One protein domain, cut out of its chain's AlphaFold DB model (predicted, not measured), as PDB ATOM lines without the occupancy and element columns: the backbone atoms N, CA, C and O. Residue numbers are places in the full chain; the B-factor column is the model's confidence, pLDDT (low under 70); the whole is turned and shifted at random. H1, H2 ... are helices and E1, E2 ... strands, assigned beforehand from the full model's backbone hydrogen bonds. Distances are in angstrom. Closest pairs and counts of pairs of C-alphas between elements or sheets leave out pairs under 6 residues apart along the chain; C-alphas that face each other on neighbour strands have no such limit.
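This is residues 2 to 21 and 152 to 274 of the 274 residues of an uncharacterized protein of Gemmatimonadales bacterium (UniProt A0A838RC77). One broad, twisted sheet of seven strands makes a flat slab, with the long helix H2 laid across one face and the other face bare; the short helix H1 packs on residues 263 to 267 of H2 and on the E1 side of the sheet. Residues 15 to 21, after H1, stick out. The strands follow each other across the sheet as E1 - E2 - E3 - E4 - E5 - E6 - E7, a meander, each the antiparallel neighbour of the one before. The printed part has 143 residues with two named helices and seven named strands, in the order H1, E1 to E7, H2; its class is mixed, helices and strands. It is compact, with a radius of gyration of the C-alphas of 16.8 A, and spans 54 by 41 by 20 A.

H1, residues 5 to 13, is on the sheet; its C-alpha of Ala 10 is 7.2 A from that of Val 156 in E1, residues 153 to 164, the closest pair. E1 and E2, residues 170 to 179, form a hairpin, with N 158 and O 176 2.8 A apart. The next hairpins are E2 with E3, residues 187 to 196 (N 173 and O 193, 2.8 A), and E3 with E4, residues 199 to 208 (N 192 and O 203, 2.7 A). E4 and E5, residues 211 to 218, have N 204 and O 215 3.0 A apart; E5 and E6, residues 221 to 229, have N 214 and O 226 2.9 A apart; E6 and E7, residues 235 to 238, have N 225 and O 237 2.8 A apart; these three pairs are hairpins too. E1 and E7 are the edge strands. H2, residues 246 to 268, is on the sheet at a height over the sheet of 9.4 A and runs across the strands, at 78 degrees to E5 on the local plane. The closest C-alphas of E5 and H2, those of Val 216 and Val 252, are 7.5 A apart. H2 touches H1 with residues 263 to 267 alone, closest at the C-alphas of Ala 6 and Glu 267, 6.5 A; they run the same way at a steep tilt of 36 degrees, only just past shallow. The arrangement is one of two layers, helices on one face of a sheet: H1 and H2 on one face of the sheet of E1, E2, E3, E4, E5, E6 and E7. Every O i to N i+4 pair is within hydrogen-bond range in H1, and 17 of 19 in H2.

H1 begins at C-alpha 5, (126.141, 181.107, 200.300), and is 12.5 A long. E1 is 37.2 A, E2 30.4 A, E3 30.6 A, E4 30.8 A, E5 23.7 A, E6 23.9 A and E7 10.2 A long. H2, 33.7 A long, ends at C-alpha 268, (128.359, 175.624, 208.728).

The C-alphas farthest apart, of Ala 19 and Thr 245, are 54.9 A apart. Residues 22 to 151 are not printed, and C-alphas 21 and 152 are 12.4 A apart across the cut. Of the links printed whole, none is long. The mean pLDDT of the printed part is 80.9; residues 2 to 21 and 260 to 274 are under 70.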
ATOM      1  N   GLY A   2     119.401 183.481 193.747       30.91
ATOM      2  CA  GLY A   2     120.152 182.676 194.706       30.91
ATOM      3  C   GLY A   2     121.610 182.774 194.305       30.91
ATOM      4  O   GLY A   2     122.022 182.128 193.352       30.91
ATOM      5  N   LYS A   3     122.357 183.665 194.953       37.47
ATOM      6  CA  LYS A   3     123.817 183.589 194.902       37.47
ATOM      7  C   LYS A   3     124.204 182.568 195.980       37.47
ATOM      8  O   LYS A   3     123.809 182.832 197.120       37.47
ATOM      9  N   PRO A   4     124.862 181.443 195.636       44.25
ATOM     10  CA  PRO A   4     125.256 180.416 196.598       44.25
ATOM     11  C   PRO A   4     125.957 181.041 197.812       44.25
ATOM     12  O   PRO A   4     126.744 181.976 197.639       44.25
ATOM     13  N   GLY A   5     125.644 180.567 199.023       38.44
ATOM     14  CA  GLY A   5     126.141 181.107 200.300       38.44
ATOM     15  C   GLY A   5     127.665 181.249 200.350       38.44
ATOM     16  O   GLY A   5     128.170 182.298 200.750       38.44
ATOM     17  N   ALA A   6     128.397 180.301 199.758       37.16
ATOM     18  CA  ALA A   6     129.856 180.345 199.618       37.16
ATOM     19  C   ALA A   6     130.374 181.601 198.886       37.16
ATOM     20  O   ALA A   6     131.359 182.209 199.301       37.16
ATOM     21  N   LEU A   7     129.668 182.083 197.855       39.78
ATOM     22  CA  LEU A   7     130.021 183.335 197.171       39.78
ATOM     23  C   LEU A   7     129.708 184.566 198.024       39.78
ATOM     24  O   LEU A   7     130.316 185.613 197.821       39.78
ATOM     25  N   ARG A   8     128.771 184.482 198.979       45.88
ATOM     26  CA  ARG A   8     128.515 185.566 199.941       45.88
ATOM     27  C   ARG A   8     129.593 185.623 201.014       45.88
ATOM     28  O   ARG A   8     129.981 186.741 201.343       45.88
ATOM     29  N   TYR A   9     130.074 184.470 201.485       44.34
ATOM     30  CA  TYR A   9     131.192 184.360 202.424       44.34
ATOM     31  C   TYR A   9     132.513 184.810 201.778       44.34
ATOM     32  O   TYR A   9     133.193 185.701 202.284       44.34
ATOM     33  N   ALA A  10     132.817 184.335 200.567       45.00
ATOM     34  CA  ALA A  10     133.962 184.811 199.789       45.00
ATOM     35  C   ALA A  10     133.850 186.307 199.426       45.00
ATOM     36  O   ALA A  10     134.825 187.050 199.518       45.00
ATOM     37  N   ALA A  11     132.649 186.806 199.106       41.81
ATOM     38  CA  ALA A  11     132.423 188.240 198.908       41.81
ATOM     39  C   ALA A  11     132.417 189.053 200.218       41.81
ATOM     40  O   ALA A  11     132.616 190.267 200.173       41.81
ATOM     41  N   SER A  12     132.169 188.459 201.392       45.97
ATOM     42  CA  SER A  12     132.383 189.130 202.685       45.97
ATOM     43  C   SER A  12     133.859 189.167 203.067       45.97
ATOM     44  O   SER A  12     134.299 190.208 203.549       45.97
ATOM     45  N   LEU A  13     134.635 188.130 202.736       49.19
ATOM     46  CA  LEU A  13     136.103 188.152 202.812       49.19
ATOM     47  C   LEU A  13     136.692 189.212 201.867       49.19
ATOM     48  O   LEU A  13     137.562 189.989 202.251       49.19
ATOM     49  N   GLY A  14     136.148 189.342 200.652       46.53
ATOM     50  CA  GLY A  14     136.520 190.406 199.711       46.53
ATOM     51  C   GLY A  14     136.145 191.822 200.178       46.53
ATOM     52  O   GLY A  14     136.740 192.800 199.728       46.53
ATOM     53  N   ARG A  15     135.185 191.956 201.105       47.19
ATOM     54  CA  ARG A  15     134.783 193.244 201.700       47.19
ATOM     55  C   ARG A  15     135.666 193.679 202.868       47.19
ATOM     56  O   ARG A  15     135.514 194.811 203.324       47.19
ATOM     57  N   THR A  16     136.608 192.851 203.325       48.12
ATOM     58  CA  THR A  16     137.555 193.197 204.399       48.12
ATOM     59  C   THR A  16     138.765 193.977 203.863       48.12
ATOM     60  O   THR A  16     139.929 193.586 203.970       48.12
ATOM     61  N   TYR A  17     138.455 195.108 203.227       44.03
ATOM     62  CA  TYR A  17     139.407 196.056 202.657       44.03
ATOM     63  C   TYR A  17     139.622 197.236 203.611       44.03
ATOM     64  O   TYR A  17     138.711 198.036 203.821       44.03
ATOM     65  N   GLU A  18     140.847 197.403 204.115       45.44
ATOM     66  CA  GLU A  18     141.294 198.669 204.708       45.44
ATOM     67  C   GLU A  18     142.695 199.054 204.214       45.44
ATOM     68  O   GLU A  18     143.620 198.243 204.160       45.44
ATOM     69  N   ALA A  19     142.851 200.336 203.863       47.84
ATOM     70  CA  ALA A  19     144.128 201.005 203.590       47.84
ATOM     71  C   ALA A  19     145.095 200.271 202.629       47.84
ATOM     72  O   ALA A  19     146.313 200.305 202.817       47.84
ATOM     73  N   GLY A  20     144.571 199.637 201.572       46.97
ATOM     74  CA  GLY A  20     145.393 199.011 200.529       46.97
ATOM     75  C   GLY A  20     145.899 197.606 200.863       46.97
ATOM     76  O   GLY A  20     146.858 197.148 200.243       46.97
ATOM     77  N   ARG A  21     145.280 196.925 201.834       47.22
ATOM     78  CA  ARG A  21     145.521 195.513 202.163       47.22
ATOM     79  C   ARG A  21     144.187 194.771 202.247       47.22
ATOM     80  O   ARG A  21     143.192 195.351 202.681       47.22
ATOM     81  N   SER A 152     141.934 196.481 191.856       81.00
ATOM     82  CA  SER A 152     141.191 196.706 190.617       81.00
ATOM     83  C   SER A 152     140.777 195.417 189.916       81.00
ATOM     84  O   SER A 152     140.135 195.500 188.880       81.00
ATOM     85  N   SER A 153     141.185 194.256 190.433       84.88
ATOM     86  CA  SER A 153     140.879 192.943 189.866       84.88
ATOM     87  C   SER A 153     141.120 191.898 190.945       84.88
ATOM     88  O   SER A 153     142.250 191.755 191.417       84.88
ATOM     89  N   LEU A 154     140.049 191.235 191.373       86.88
ATOM     90  CA  LEU A 154     140.090 190.159 192.358       86.88
ATOM     91  C   LEU A 154     139.535 188.888 191.734       86.88
ATOM     92  O   LEU A 154     138.440 188.901 191.173       86.88
ATOM     93  N   ASP A 155     140.268 187.805 191.919       89.56
ATOM     94  CA  ASP A 155     139.872 186.460 191.550       89.56
ATOM     95  C   ASP A 155     139.484 185.702 192.817       89.56
ATOM     96  O   ASP A 155     140.123 185.843 193.864       89.56
ATOM     97  N   VAL A 156     138.430 184.904 192.723       87.88
ATOM     98  CA  VAL A 156     137.930 184.051 193.802       87.88
ATOM     99  C   VAL A 156     137.953 182.616 193.309       87.88
ATOM    100  O   VAL A 156     137.476 182.344 192.216       87.88
ATOM    101  N   MET A 157     138.477 181.701 194.111       91.31
ATOM    102  CA  MET A 157     138.509 180.271 193.840       91.31
ATOM    103  C   MET A 157     137.984 179.520 195.058       91.31
ATOM    104  O   MET A 157     138.236 179.908 196.199       91.31
ATOM    105  N   VAL A 158     137.253 178.452 194.788       88.88
ATOM    106  CA  VAL A 158     136.689 177.525 195.757       88.88
ATOM    107  C   VAL A 158     137.019 176.122 195.270       88.88
ATOM    108  O   VAL A 158     136.684 175.794 194.136       88.88
ATOM    109  N   ASP A 159     137.662 175.321 196.108       93.50
ATOM    110  CA  ASP A 159     137.997 173.920 195.844       93.50
ATOM    111  C   ASP A 159     137.609 173.079 197.060       93.50
ATOM    112  O   ASP A 159     138.212 173.198 198.127       93.50
ATOM    113  N   TYR A 160     136.545 172.291 196.927       92.50
ATOM    114  CA  TYR A 160     135.950 171.504 197.998       92.50
ATOM    115  C   TYR A 160     135.939 170.026 197.650       92.50
ATOM    116  O   TYR A 160     135.442 169.611 196.604       92.50
ATOM    117  N   LEU A 161     136.356 169.217 198.613       94.00
ATOM    118  CA  LEU A 161     136.332 167.772 198.554       94.00
ATOM    119  C   LEU A 161     135.659 167.209 199.805       94.00
ATOM    120  O   LEU A 161     136.061 167.486 200.931       94.00
ATOM    121  N   LEU A 162     134.684 166.328 199.599       93.81
ATOM    122  CA  LEU A 162     134.095 165.470 200.619       93.81
ATOM    123  C   LEU A 162     134.284 164.013 200.203       93.81
ATOM    124  O   LEU A 162     133.969 163.635 199.078       93.81
ATOM    125  N   THR A 163     134.740 163.164 201.119       95.56
ATOM    126  CA  THR A 163     134.830 161.716 200.900       95.56
ATOM    127  C   THR A 163     134.224 160.948 202.061       95.56
ATOM    128  O   THR A 163     134.468 161.268 203.219       95.56
ATOM    129  N   ILE A 164     133.478 159.889 201.763       95.88
ATOM    130  CA  ILE A 164     132.938 158.949 202.746       95.88
ATOM    131  C   ILE A 164     133.438 157.548 202.374       95.88
ATOM    132  O   ILE A 164     132.751 156.809 201.660       95.88
ATOM    133  N   PRO A 165     134.650 157.157 202.822       93.88
ATOM    134  CA  PRO A 165     135.259 155.881 202.442       93.88
ATOM    135  C   PRO A 165     134.383 154.668 202.769       93.88
ATOM    136  O   PRO A 165     134.341 153.700 202.012       93.88
ATOM    137  N   THR A 166     133.630 154.744 203.868       90.25
ATOM    138  CA  THR A 166     132.746 153.677 204.363       90.25
ATOM    139  C   THR A 166     131.517 153.435 203.487       90.25
ATOM    140  O   THR A 166     130.885 152.391 203.616       90.25
ATOM    141  N   ARG A 167     131.196 154.348 202.561       90.94
ATOM    142  CA  ARG A 167     130.070 154.229 201.621       90.94
ATOM    143  C   ARG A 167     130.554 154.030 200.191       90.94
ATOM    144  O   ARG A 167     130.233 154.815 199.302       90.94
ATOM    145  N   GLY A 168     131.396 153.018 199.996       88.12
ATOM    146  CA  GLY A 168     131.949 152.681 198.682       88.12
ATOM    147  C   GLY A 168     132.809 153.795 198.088       88.12
ATOM    148  O   GLY A 168     132.779 154.020 196.880       88.12
ATOM    149  N   ASN A 169     133.549 154.517 198.940       88.94
ATOM    150  CA  ASN A 169     134.302 155.718 198.566       88.94
ATOM    151  C   ASN A 169     133.440 156.789 197.885       88.94
ATOM    152  O   ASN A 169     133.876 157.404 196.909       88.94
ATOM    153  N   PHE A 170     132.229 157.018 198.402       93.81
ATOM    154  CA  PHE A 170     131.414 158.146 197.971       93.81
ATOM    155  C   PHE A 170     132.226 159.445 198.056       93.81
ATOM    156  O   PHE A 170     132.905 159.687 199.057       93.81
ATOM    157  N   ARG A 171     132.181 160.261 197.005       93.50
ATOM    158  CA  ARG A 171     132.954 161.497 196.861       93.50
ATOM    159  C   ARG A 171     132.076 162.587 196.267       93.50
ATOM    160  O   ARG A 171     131.327 162.318 195.332       93.50
ATOM    161  N   ILE A 172     132.219 163.797 196.787       92.19
ATOM    162  CA  ILE A 172     131.736 165.029 196.164       92.19
ATOM    163  C   ILE A 172     132.939 165.948 196.005       92.19
ATOM    164  O   ILE A 172     133.730 166.092 196.934       92.19
ATOM    165  N   GLU A 173     133.074 166.540 194.832       93.25
ATOM    166  CA  GLU A 173     134.109 167.500 194.485       93.25
ATOM    167  C   GLU A 173     133.462 168.715 193.832       93.25
ATOM    168  O   GLU A 173     132.538 168.575 193.024       93.25
ATOM    169  N   MET A 174     133.923 169.897 194.214       91.38
ATOM    170  CA  MET A 174     133.489 171.167 193.660       91.38
ATOM    171  C   MET A 174     134.700 172.056 193.447       91.38
ATOM    172  O   MET A 174     135.379 172.406 194.401       91.38
ATOM    173  N   GLU A 175     134.892 172.498 192.217       94.12
ATOM    174  CA  GLU A 175     135.844 173.538 191.863       94.12
ATOM    175  C   GLU A 175     135.069 174.682 191.210       94.12
ATOM    176  O   GLU A 175     134.335 174.489 190.240       94.12
ATOM    177  N   ALA A 176     135.185 175.890 191.740       90.94
ATOM    178  CA  ALA A 176     134.580 177.069 191.143       90.94
ATOM    179  C   ALA A 176     135.556 178.235 191.198       90.94
ATOM    180  O   ALA A 176     136.204 178.473 192.213       90.94
ATOM    181  N   GLY A 177     135.633 178.989 190.110       91.00
ATOM    182  CA  GLY A 177     136.485 180.164 190.018       91.00
ATOM    183  C   GLY A 177     135.710 181.327 189.434       91.00
ATOM    184  O   GLY A 177     134.973 181.136 188.476       91.00
ATOM    185  N   THR A 178     135.877 182.528 189.973       91.06
ATOM    186  CA  THR A 178     135.452 183.766 189.323       91.06
ATOM    187  C   THR A 178     136.655 184.673 189.145       91.06
ATOM    188  O   THR A 178     137.251 185.107 190.128       91.06
ATOM    189  N   GLU A 179     136.979 184.985 187.897       92.19
ATOM    190  CA  GLU A 179     138.026 185.933 187.533       92.19
ATOM    191  C   GLU A 179     137.465 187.354 187.485       92.19
ATOM    192  O   GLU A 179     136.374 187.586 186.949       92.19
ATOM    193  N   ASP A 180     138.241 188.296 188.016       88.94
ATOM    194  CA  ASP A 180     137.943 189.726 188.047       88.94
ATOM    195  C   ASP A 180     136.489 190.037 188.441       88.94
ATOM    196  O   ASP A 180     135.691 190.545 187.649       88.94
ATOM    197  N   ILE A 181     136.132 189.763 189.700       84.56
ATOM    198  CA  ILE A 181     134.772 189.956 190.245       84.56
ATOM    199  C   ILE A 181     134.249 191.401 190.138       84.56
ATOM    200  O   ILE A 181     133.064 191.643 190.376       84.56
ATOM    201  N   PHE A 182     135.118 192.368 189.829       84.81
ATOM    202  CA  PHE A 182     134.764 193.775 189.635       84.81
ATOM    203  C   PHE A 182     134.487 194.136 188.171       84.81
ATOM    204  O   PHE A 182     133.976 195.227 187.898       84.81
ATOM    205  N   SER A 183     134.784 193.238 187.234       88.31
ATOM    206  CA  SER A 183     134.407 193.370 185.832       88.31
ATOM    207  C   SER A 183     132.886 193.476 185.674       88.31
ATOM    208  O   SER A 183     132.109 192.926 186.452       88.31
ATOM    209  N   GLN A 184     132.430 194.152 184.614       85.62
ATOM    210  CA  GLN A 184     131.014 194.121 184.212       85.62
ATOM    211  C   GLN A 184     130.600 192.753 183.647       85.62
ATOM    212  O   GLN A 184     129.411 192.465 183.533       85.62
ATOM    213  N   SER A 185     131.575 191.926 183.273       89.56
ATOM    214  CA  SER A 185     131.372 190.584 182.739       89.56
ATOM    215  C   SER A 185     132.444 189.647 183.309       89.56
ATOM    216  O   SER A 185     133.334 189.237 182.561       89.56
ATOM    217  N   PRO A 186     132.402 189.344 184.621       89.38
ATOM    218  CA  PRO A 186     133.349 188.421 185.234       89.38
ATOM    219  C   PRO A 186     133.175 187.031 184.625       89.38
ATOM    220  O   PRO A 186     132.048 186.620 184.317       89.38
ATOM    221  N   THR A 187     134.277 186.310 184.454       93.31
ATOM    222  CA  THR A 187     134.243 184.919 183.996       93.31
ATOM    223  C   THR A 187     134.120 184.028 185.213       93.31
ATOM    224  O   THR A 187     134.944 184.116 186.114       93.31
ATOM    225  N   THR A 188     133.100 183.176 185.256       91.44
ATOM    226  CA  THR A 188     132.942 182.157 186.296       91.44
ATOM    227  C   THR A 188     133.010 180.772 185.680       91.44
ATOM    228  O   THR A 188     132.293 180.502 184.719       91.44
ATOM    229  N   THR A 189     133.840 179.898 186.235       95.50
ATOM    230  CA  THR A 189     133.880 178.465 185.946       95.50
ATOM    231  C   THR A 189     133.246 177.689 187.092       95.50
ATOM    232  O   THR A 189     133.260 178.121 188.246       95.50
ATOM    233  N   LEU A 190     132.668 176.540 186.763       92.81
ATOM    234  CA  LEU A 190     132.145 175.588 187.731       92.81
ATOM    235  C   LEU A 190     132.474 174.182 187.249       92.81
ATOM    236  O   LEU A 190     132.214 173.856 186.092       92.81
ATOM    237  N   GLY A 191     132.995 173.368 188.149       94.38
ATOM    238  CA  GLY A 191     133.136 171.929 188.051       94.38
ATOM    239  C   GLY A 191     132.552 171.309 189.314       94.38
ATOM    240  O   GLY A 191     132.880 171.707 190.424       94.38
ATOM    241  N   LEU A 192     131.650 170.358 189.147       92.94
ATOM    242  CA  LEU A 192     131.024 169.589 190.209       92.94
ATOM    243  C   LEU A 192     131.099 168.123 189.803       92.94
ATOM    244  O   LEU A 192     130.712 167.785 188.686       92.94
ATOM    245  N   GLU A 193     131.543 167.244 190.692       93.81
ATOM    246  CA  GLU A 193     131.466 165.795 190.502       93.81
ATOM    247  C   GLU A 193     130.950 165.140 191.782       93.81
ATOM    248  O   GLU A 193     131.460 165.368 192.873       93.81
ATOM    249  N   ALA A 194     129.951 164.275 191.645       92.62
ATOM    250  CA  ALA A 194     129.559 163.318 192.662       92.62
ATOM    251  C   ALA A 194     129.820 161.906 192.130       92.62
ATOM    252  O   ALA A 194     129.411 161.553 191.020       92.62
ATOM    253  N   ARG A 195     130.485 161.074 192.930       93.50
ATOM    254  CA  ARG A 195     130.856 159.698 192.583       93.50
ATOM    255  C   ARG A 195     130.499 158.753 193.716       93.50
ATOM    256  O   ARG A 195     130.756 159.043 194.878       93.50
ATOM    257  N   GLY A 196     129.976 157.583 193.373       92.31
ATOM    258  CA  GLY A 196     129.772 156.486 194.315       92.31
ATOM    259  C   GLY A 196     129.675 155.142 193.604       92.31
ATOM    260  O   GLY A 196     129.990 155.023 192.421       92.31
ATOM    261  N   GLU A 197     129.187 154.124 194.313       91.62
ATOM    262  CA  GLU A 197     129.059 152.757 193.779       91.62
ATOM    263  C   GLU A 197     128.145 152.659 192.547       91.62
ATOM    264  O   GLU A 197     128.291 151.751 191.732       91.62
ATOM    265  N   HIS A 198     127.222 153.612 192.391       89.12
ATOM    266  CA  HIS A 198     126.222 153.630 191.322       89.12
ATOM    267  C   HIS A 198     126.622 154.483 190.109       89.12
ATOM    268  O   HIS A 198     125.817 154.648 189.194       89.12
ATOM    269  N   GLY A 199     127.852 155.004 190.084       92.38
ATOM    270  CA  GLY A 199     128.375 155.783 188.965       92.38
ATOM    271  C   GLY A 199     128.778 157.204 189.336       92.38
ATOM    272  O   GLY A 199     129.038 157.513 190.503       92.38
ATOM    273  N   THR A 200     128.861 158.056 188.316       93.69
ATOM    274  CA  THR A 200     129.232 159.466 188.450       93.69
ATOM    275  C   THR A 200     128.161 160.383 187.893       93.69
ATOM    276  O   THR A 200     127.508 160.076 186.893       93.69
ATOM    277  N   VAL A 201     128.016 161.538 188.524       93.44
ATOM    278  CA  VAL A 201     127.259 162.665 187.996       93.44
ATOM    279  C   VAL A 201     128.145 163.893 188.079       93.44
ATOM    280  O   VAL A 201     128.755 164.129 189.118       93.44
ATOM    281  N   GLY A 202     128.223 164.658 186.998       93.69
ATOM    282  CA  GLY A 202     129.028 165.868 186.948       93.69
ATOM    283  C   GLY A 202     128.268 167.053 186.377       93.69
ATOM    284  O   GLY A 202     127.332 166.878 185.595       93.69
ATOM    285  N   ILE A 203     128.674 168.254 186.772       94.25
ATOM    286  CA  ILE A 203     128.289 169.503 186.122       94.25
ATOM    287  C   ILE A 203     129.561 170.294 185.852       94.25
ATOM    288  O   ILE A 203     130.293 170.597 186.785       94.25
ATOM    289  N   ASP A 204     129.811 170.667 184.606       96.00
ATOM    290  CA  ASP A 204     130.947 171.513 184.247       96.00
ATOM    291  C   ASP A 204     130.528 172.622 183.290       96.00
ATOM    292  O   ASP A 204     129.637 172.448 182.459       96.00
ATOM    293  N   GLY A 205     131.155 173.785 183.393       96.31
ATOM    294  CA  GLY A 205     130.901 174.857 182.451       96.31
ATOM    295  C   GLY A 205     131.435 176.200 182.885       96.31
ATOM    296  O   GLY A 205     132.202 176.331 183.841       96.31
ATOM    297  N   SER A 206     131.015 177.219 182.149       95.88
ATOM    298  CA  SER A 206     131.399 178.588 182.438       95.88
ATOM    299  C   SER A 206     130.356 179.595 181.981       95.88
ATOM    300  O   SER A 206     129.501 179.330 181.130       95.88
ATOM    301  N   MET A 207     130.443 180.782 182.564       93.31
ATOM    302  CA  MET A 207     129.655 181.943 182.189       93.31
ATOM    303  C   MET A 207     130.507 183.207 182.222       93.31
ATOM    304  O   MET A 207     131.421 183.326 183.030       93.31
ATOM    305  N   ALA A 208     130.185 184.154 181.352       93.62
ATOM    306  CA  ALA A 208     130.722 185.504 181.351       93.62
ATOM    307  C   ALA A 208     129.563 186.478 181.590       93.62
ATOM    308  O   ALA A 208     128.610 186.538 180.804       93.62
ATOM    309  N   GLY A 209     129.611 187.208 182.705       88.94
ATOM    310  CA  GLY A 209     128.489 188.044 183.132       88.94
ATOM    311  C   GLY A 209     127.252 187.199 183.430       88.94
ATOM    312  O   GLY A 209     127.236 186.452 184.397       88.94
ATOM    313  N   GLU A 210     126.211 187.313 182.607       88.88
ATOM    314  CA  GLU A 210     124.942 186.583 182.769       88.88
ATOM    315  C   GLU A 210     124.719 185.510 181.680       88.88
ATOM    316  O   GLU A 210     123.657 184.889 181.619       88.88
ATOM    317  N   ALA A 211     125.685 185.296 180.784       93.88
ATOM    318  CA  ALA A 211     125.566 184.347 179.678       93.88
ATOM    319  C   ALA A 211     126.601 183.227 179.798       93.88
ATOM    320  O   ALA A 211     127.747 183.476 180.159       93.88
ATOM    321  N   GLY A 212     126.217 181.993 179.485       95.62
ATOM    322  CA  GLY A 212     127.093 180.843 179.682       95.62
ATOM    323  C   GLY A 212     126.434 179.511 179.378       95.62
ATOM    324  O   GLY A 212     125.281 179.448 178.945       95.62
ATOM    325  N   SER A 213     127.177 178.437 179.610       95.94
ATOM    326  CA  SER A 213     126.688 177.080 179.409       95.94
ATOM    327  C   SER A 213     127.298 176.123 180.419       95.94
ATOM    328  O   SER A 213     128.495 176.190 180.688       95.94
ATOM    329  N   PHE A 214     126.476 175.199 180.910       95.12
ATOM    330  CA  PHE A 214     126.881 174.113 181.796       95.12
ATOM    331  C   PHE A 214     126.391 172.780 181.240       95.12
ATOM    332  O   PHE A 214     125.238 172.656 180.823       95.12
ATOM    333  N   ASN A 215     127.260 171.784 181.232       96.06
ATOM    334  CA  ASN A 215     126.951 170.424 180.834       96.06
ATOM    335  C   ASN A 215     126.688 169.588 182.076       96.06
ATOM    336  O   ASN A 215     127.484 169.584 183.001       96.06
ATOM    337  N   VAL A 216     125.579 168.862 182.072       95.12
ATOM    338  CA  VAL A 216     125.257 167.831 183.053       95.12
ATOM    339  C   VAL A 216     125.677 166.500 182.454       95.12
ATOM    340  O   VAL A 216     125.204 166.123 181.377       95.12
ATOM    341  N   GLN A 217     126.550 165.780 183.144       94.69
ATOM    342  CA  GLN A 217     127.084 164.496 182.714       94.69
ATOM    343  C   GLN A 217     126.636 163.384 183.656       94.69
ATOM    344  O   GLN A 217     126.636 163.555 184.873       94.69
ATOM    345  N   VAL A 218     126.306 162.220 183.102       93.31
ATOM    346  CA  VAL A 218     126.030 160.994 183.863       93.31
ATOM    347  C   VAL A 218     126.937 159.894 183.328       93.31
ATOM    348  O   VAL A 218     126.908 159.566 182.139       93.31
ATOM    349  N   ASN A 219     127.774 159.331 184.198       94.25
ATOM    350  CA  ASN A 219     128.797 158.345 183.843       94.25
ATOM    351  C   ASN A 219     129.715 158.824 182.702       94.25
ATOM    352  O   ASN A 219     130.053 158.055 181.804       94.25
ATOM    353  N   GLY A 220     130.065 160.117 182.715       92.56
ATOM    354  CA  GLY A 220     130.897 160.774 181.697       92.56
ATOM    355  C   GLY A 220     130.203 161.043 180.356       92.56
ATOM    356  O   GLY A 220     130.841 161.536 179.431       92.56
ATOM    357  N   ASN A 221     128.911 160.728 180.221       94.62
ATOM    358  CA  ASN A 221     128.142 161.026 179.014       94.62
ATOM    359  C   ASN A 221     127.322 162.295 179.219       94.62
ATOM    360  O   ASN A 221     126.682 162.448 180.259       94.62
ATOM    361  N   LEU A 222     127.286 163.164 178.206       95.44
ATOM    362  CA  LEU A 222     126.405 164.327 178.206       95.44
ATOM    363  C   LEU A 222     124.953 163.866 178.350       95.44
ATOM    364  O   LEU A 222     124.444 163.131 177.505       95.44
ATOM    365  N   PHE A 223     124.301 164.320 179.411       94.31
ATOM    366  CA  PHE A 223     122.890 164.082 179.675       94.31
ATOM    367  C   PHE A 223     122.061 165.301 179.277       94.31
ATOM    368  O   PHE A 223     121.083 165.174 178.540       94.31
ATOM    369  N   ALA A 224     122.494 166.489 179.703       95.88
ATOM    370  CA  ALA A 224     121.835 167.746 179.384       95.88
ATOM    371  C   ALA A 224     122.830 168.908 179.280       95.88
ATOM    372  O   ALA A 224     123.895 168.880 179.884       95.88
ATOM    373  N   THR A 225     122.449 169.956 178.561       96.06
ATOM    374  CA  THR A 225     123.133 171.247 178.518       96.06
ATOM    375  C   THR A 225     122.169 172.325 178.993       96.06
ATOM    376  O   THR A 225     121.035 172.422 178.513       96.06
ATOM    377  N   ILE A 226     122.631 173.136 179.938       93.50
ATOM    378  CA  ILE A 226     121.942 174.306 180.474       93.50
ATOM    379  C   ILE A 226     122.602 175.534 179.869       93.50
ATOM    380  O   ILE A 226     123.789 175.762 180.079       93.50
ATOM    381  N   THR A 227     121.837 176.339 179.144       95.31
ATOM    382  CA  THR A 227     122.315 177.579 178.531       95.31
ATOM    383  C   THR A 227     121.687 178.782 179.219       95.31
ATOM    384  O   THR A 227     120.462 178.888 179.326       95.31
ATOM    385  N   LEU A 228     122.540 179.705 179.656       93.56
ATOM    386  CA  LEU A 228     122.168 181.001 180.210       93.56
ATOM    387  C   LEU A 228     122.326 182.069 179.127       93.56
ATOM    388  O   LEU A 228     123.375 182.161 178.491       93.56
ATOM    389  N   ASN A 229     121.291 182.884 178.931       92.75
ATOM    390  CA  ASN A 229     121.249 183.928 177.907       92.75
ATOM    391  C   ASN A 229     120.887 185.277 178.539       92.75
ATOM    392  O   ASN A 229     119.825 185.844 178.265       92.75
ATOM    393  N   GLY A 230     121.749 185.782 179.421       89.50
ATOM    394  CA  GLY A 230     121.459 186.997 180.171       89.50
ATOM    395  C   GLY A 230     120.400 186.749 181.246       89.50
ATOM    396  O   GLY A 230     120.366 185.700 181.881       89.50
ATOM    397  N   ASN A 231     119.467 187.691 181.374       84.81
ATOM    398  CA  ASN A 231     118.340 187.614 182.311       84.81
ATOM    399  C   ASN A 231     117.152 186.750 181.835       84.81
ATOM    400  O   ASN A 231     116.092 186.769 182.460       84.81
ATOM    401  N   ALA A 232     117.285 186.038 180.713       88.75
ATOM    402  CA  ALA A 232     116.254 185.113 180.253       88.75
ATOM    403  C   ALA A 232     116.214 183.838 181.114       88.75
ATOM    404  O   ALA A 232     117.204 183.467 181.742       88.75
ATOM    405  N   GLU A 233     115.072 183.147 181.101       87.00
ATOM    406  CA  GLU A 233     114.956 181.820 181.714       87.00
ATOM    407  C   GLU A 233     116.019 180.863 181.135       87.00
ATOM    408  O   GLU A 233     116.190 180.821 179.908       87.00
ATOM    409  N   PRO A 234     116.727 180.090 181.982       89.56
ATOM    410  CA  PRO A 234     117.675 179.086 181.521       89.56
ATOM    411  C   PRO A 234     117.021 178.089 180.565       89.56
ATOM    412  O   PRO A 234     115.940 177.558 180.829       89.56
ATOM    413  N   VAL A 235     117.704 177.788 179.464       92.00
ATOM    414  CA  VAL A 235     117.255 176.778 178.502       92.00
ATOM    415  C   VAL A 235     117.963 175.470 178.815       92.00
ATOM    416  O   VAL A 235     119.189 175.413 178.776       92.00
ATOM    417  N   VAL A 236     117.198 174.419 179.108       92.94
ATOM    418  CA  VAL A 236     117.733 173.073 179.350       92.94
ATOM    419  C   VAL A 236     117.390 172.180 178.167       92.94
ATOM    420  O   VAL A 236     116.221 172.023 177.815       92.94
ATOM    421  N   THR A 237     118.409 171.586 177.559       95.12
ATOM    422  CA  THR A 237     118.263 170.631 176.453       95.12
ATOM    423  C   THR A 237     118.978 169.335 176.786       95.12
ATOM    424  O   THR A 237     119.999 169.356 177.461       95.12
ATOM    425  N   GLY A 238     118.443 168.204 176.347       94.00
ATOM    426  CA  GLY A 238     119.096 166.908 176.450       94.00
ATOM    427  C   GLY A 238     120.238 166.740 175.454       94.00
ATOM    428  O   GLY A 238     120.503 167.603 174.610       94.00
ATOM    429  N   ALA A 239     120.898 165.588 175.529       89.81
ATOM    430  CA  ALA A 239     121.953 165.203 174.599       89.81
ATOM    431  C   ALA A 239     121.514 165.394 173.130       89.81
ATOM    432  O   ALA A 239     120.466 164.910 172.699       89.81
ATOM    433  N   GLY A 240     122.310 166.132 172.349       85.44
ATOM    434  CA  GLY A 240     121.989 166.438 170.948       85.44
ATOM    435  C   GLY A 240     120.923 167.528 170.743       85.44
ATOM    436  O   GLY A 240     120.395 167.651 169.636       85.44
ATOM    437  N   GLY A 241     120.600 168.311 171.778       88.38
ATOM    438  CA  GLY A 241     119.720 169.482 171.691       88.38
ATOM    439  C   GLY A 241     118.222 169.168 171.721       88.38
ATOM    440  O   GLY A 241     117.410 170.036 171.405       88.38
ATOM    441  N   GLN A 242     117.841 167.935 172.063       90.50
ATOM    442  CA  GLN A 242     116.434 167.539 172.151       90.50
ATOM    443  C   GLN A 242     115.790 168.033 173.454       90.50
ATOM    444  O   GLN A 242     116.494 168.257 174.437       90.50
ATOM    445  N   PRO A 243     114.462 168.199 173.512       91.50
ATOM    446  CA  PRO A 243     113.775 168.437 174.776       91.50
ATOM    447  C   PRO A 243     113.963 167.257 175.739       91.50
ATOM    448  O   PRO A 243     113.900 166.105 175.315       91.50
ATOM    449  N   LEU A 244     114.153 167.552 177.025       91.44
ATOM    450  CA  LEU A 244     114.092 166.544 178.084       91.44
ATOM    451  C   LEU A 244     112.635 166.154 178.363       91.44
ATOM    452  O   LEU A 244     111.727 166.987 178.291       91.44
ATOM    453  N   THR A 245     112.420 164.900 178.733       92.69
ATOM    454  CA  THR A 245     111.178 164.440 179.362       92.69
ATOM    455  C   THR A 245     111.019 165.040 180.766       92.69
ATOM    456  O   THR A 245     111.970 165.559 181.356       92.69
ATOM    457  N   GLU A 246     109.813 164.970 181.338       89.62
ATOM    458  CA  GLU A 246     109.569 165.447 182.710       89.62
ATOM    459  C   GLU A 246     110.423 164.707 183.750       89.62
ATOM    460  O   GLU A 246     110.916 165.323 184.694       89.62
ATOM    461  N   GLU A 247     110.627 163.403 183.552       89.06
ATOM    462  CA  GLU A 247     111.461 162.573 184.419       89.06
ATOM    463  C   GLU A 247     112.929 163.004 184.351       89.06
ATOM    464  O   GLU A 247     113.550 163.246 185.384       89.06
ATOM    465  N   GLU A 248     113.467 163.208 183.148       89.75
ATOM    466  CA  GLU A 248     114.850 163.659 182.978       89.75
ATOM    467  C   GLU A 248     115.067 165.073 183.536       89.75
ATOM    468  O   GLU A 248     116.097 165.351 184.149       89.75
ATOM    469  N   LEU A 249     114.087 165.971 183.391       87.00
ATOM    470  CA  LEU A 249     114.149 167.299 184.001       87.00
ATOM    471  C   LEU A 249     114.130 167.217 185.536       87.00
ATOM    472  O   LEU A 249     114.832 167.980 186.204       87.00
ATOM    473  N   ALA A 250     113.351 166.292 186.105       86.50
ATOM    474  CA  ALA A 250     113.374 166.017 187.539       86.50
ATOM    475  C   ALA A 250     114.743 165.479 187.983       86.50
ATOM    476  O   ALA A 250     115.247 165.915 189.018       86.50
ATOM    477  N   THR A 251     115.388 164.624 187.180       85.56
ATOM    478  CA  THR A 251     116.769 164.178 187.420       85.56
ATOM    479  C   THR A 251     117.737 165.357 187.444       85.56
ATOM    480  O   THR A 251     118.464 165.499 188.422       85.56
ATOM    481  N   VAL A 252     117.716 166.248 186.442       85.44
ATOM    482  CA  VAL A 252     118.584 167.444 186.435       85.44
ATOM    483  C   VAL A 252     118.390 168.266 187.711       85.44
ATOM    484  O   VAL A 252     119.364 168.647 188.355       85.44
ATOM    485  N   ARG A 253     117.143 168.500 188.134       84.56
ATOM    486  CA  ARG A 253     116.855 169.250 189.370       84.56
ATOM    487  C   ARG A 253     117.387 168.555 190.620       84.56
ATOM    488  O   ARG A 253     117.942 169.230 191.480       84.56
ATOM    489  N   ALA A 254     117.235 167.236 190.718       81.62
ATOM    490  CA  ALA A 254     117.746 166.459 191.843       81.62
ATOM    491  C   ALA A 254     119.278 166.528 191.934       81.62
ATOM    492  O   ALA A 254     119.818 166.692 193.023       81.62
ATOM    493  N   VAL A 255     119.973 166.480 190.793       81.38
ATOM    494  CA  VAL A 255     121.432 166.655 190.738       81.38
ATOM    495  C   VAL A 255     121.834 168.021 191.291       81.38
ATOM    496  O   VAL A 255     122.703 168.096 192.153       81.38
ATOM    497  N   PHE A 256     121.170 169.097 190.864       78.94
ATOM    498  CA  PHE A 256     121.437 170.435 191.399       78.94
ATOM    499  C   PHE A 256     121.131 170.553 192.895       78.94
ATOM    500  O   PHE A 256     121.894 171.194 193.610       78.94
ATOM    501  N   ALA A 257     120.050 169.932 193.374       74.31
ATOM    502  CA  ALA A 257     119.703 169.946 194.792       74.31
ATOM    503  C   ALA A 257     120.811 169.323 195.653       74.31
ATOM    504  O   ALA A 257     121.209 169.936 196.635       74.31
ATOM    505  N   ILE A 258     121.384 168.185 195.236       72.50
ATOM    506  CA  ILE A 258     122.498 167.531 195.948       72.50
ATOM    507  C   ILE A 258     123.689 168.483 196.117       72.50
ATOM    508  O   ILE A 258     124.274 168.550 197.195       72.50
ATOM    509  N   PHE A 259     124.047 169.229 195.070       72.00
ATOM    510  CA  PHE A 259     125.181 170.151 195.135       72.00
ATOM    511  C   PHE A 259     124.872 171.433 195.917       72.00
ATOM    512  O   PHE A 259     125.760 171.959 196.578       72.00
ATOM    513  N   ILE A 260     123.630 171.928 195.881       68.06
ATOM    514  CA  ILE A 260     123.220 173.103 196.667       68.06
ATOM    515  C   ILE A 260     123.151 172.754 198.156       68.06
ATOM    516  O   ILE A 260     123.764 173.445 198.959       68.06
ATOM    517  N   GLU A 261     122.476 171.662 198.515       67.69
ATOM    518  CA  GLU A 261     122.375 171.197 199.905       67.69
ATOM    519  C   GLU A 261     123.745 170.777 200.459       67.69
ATOM    520  O   GLU A 261     124.054 171.028 201.621       67.69
ATOM    521  N   GLY A 262     124.608 170.187 199.623       61.38
ATOM    522  CA  GLY A 262     126.003 169.927 199.984       61.38
ATOM    523  C   GLY A 262     126.802 171.212 200.228       61.38
ATOM    524  O   GLY A 262     127.660 171.234 201.105       61.38
ATOM    525  N   GLY A 263     126.485 172.284 199.495       63.12
ATOM    526  CA  GLY A 263     127.046 173.623 199.670       63.12
ATOM    527  C   GLY A 263     126.815 174.209 201.064       63.12
ATOM    528  O   GLY A 263     127.736 174.795 201.629       63.12
ATOM    529  N   ASP A 264     125.619 174.011 201.620       64.69
ATOM    530  CA  ASP A 264     125.232 174.547 202.933       64.69
ATOM    531  C   ASP A 264     126.055 173.914 204.073       64.69
ATOM    532  O   ASP A 264     126.477 174.604 204.995       64.69
ATOM    533  N   ILE A 265     126.400 172.623 203.971       62.91
ATOM    534  CA  ILE A 265     127.271 171.942 204.953       62.91
ATOM    535  C   ILE A 265     128.647 172.619 205.039       62.91
ATOM    536  O   ILE A 265     129.258 172.671 206.108       62.91
ATOM    537  N   PHE A 266     129.160 173.124 203.917       64.38
ATOM    538  CA  PHE A 266     130.450 173.806 203.894       64.38
ATOM    539  C   PHE A 266     130.388 175.200 204.533       64.38
ATOM    540  O   PHE A 266     131.404 175.649 205.060       64.38
ATOM    541  N   GLU A 267     129.224 175.863 204.529       63.88
ATOM    542  CA  GLU A 267     129.008 177.131 205.241       63.88
ATOM    543  C   GLU A 267     129.119 176.918 206.755       63.88
ATOM    544  O   GLU A 267     129.986 177.525 207.386       63.88
ATOM    545  N   ASP A 268     128.367 175.954 207.295       65.25
ATOM    546  CA  ASP A 268     128.359 175.624 208.728       65.25
ATOM    547  C   ASP A 268     129.763 175.266 209.264       65.25
ATOM    548  O   ASP A 268     130.102 175.539 210.417       65.25
ATOM    549  N   LEU A 269     130.631 174.667 208.436       61.00
ATOM    550  CA  LEU A 269     132.012 174.346 208.831       61.00
ATOM    551  C   LEU A 269     132.897 175.589 209.015       61.00
ATOM    552  O   LEU A 269     133.914 175.517 209.716       61.00
ATOM    553  N   THR A 270     132.525 176.712 208.404       60.81
ATOM    554  CA  THR A 270     133.240 177.992 208.507       60.81
ATOM    555  C   THR A 270     132.679 178.928 209.578       60.81
ATOM    556  O   THR A 270     133.366 179.884 209.942       60.81
ATOM    557  N   ASP A 271     131.513 178.620 210.161       60.31
ATOM    558  CA  ASP A 271     130.882 179.393 211.245       60.31
ATOM    559  C   ASP A 271     131.796 179.722 212.436       60.31
ATOM    560  O   ASP A 271     131.696 180.839 212.949       60.31
ATOM    561  N   PRO A 272     132.728 178.851 212.884       52.38
ATOM    562  CA  PRO A 272     133.628 179.189 213.990       52.38
ATOM    563  C   PRO A 272     134.539 180.400 213.734       52.38
ATOM    564  O   PRO A 272     135.198 180.863 214.663       52.38
ATOM    565  N   LEU A 273     134.630 180.883 212.489       47.72
ATOM    566  CA  LEU A 273     135.366 182.094 212.124       47.72
ATOM    567  C   LEU A 273     134.512 183.377 212.151       47.72
ATOM    568  O   LEU A 273     135.070 184.451 211.919       47.72
ATOM    569  N   SER A 274     133.190 183.266 212.336       41.72
ATOM    570  CA  SER A 274     132.217 184.365 212.198       41.72
ATOM    571  C   SER A 274     131.847 185.075 213.499       41.72
ATOM    572  O   SER A 274     131.966 184.467 214.587       41.72
TER     573      SER A 274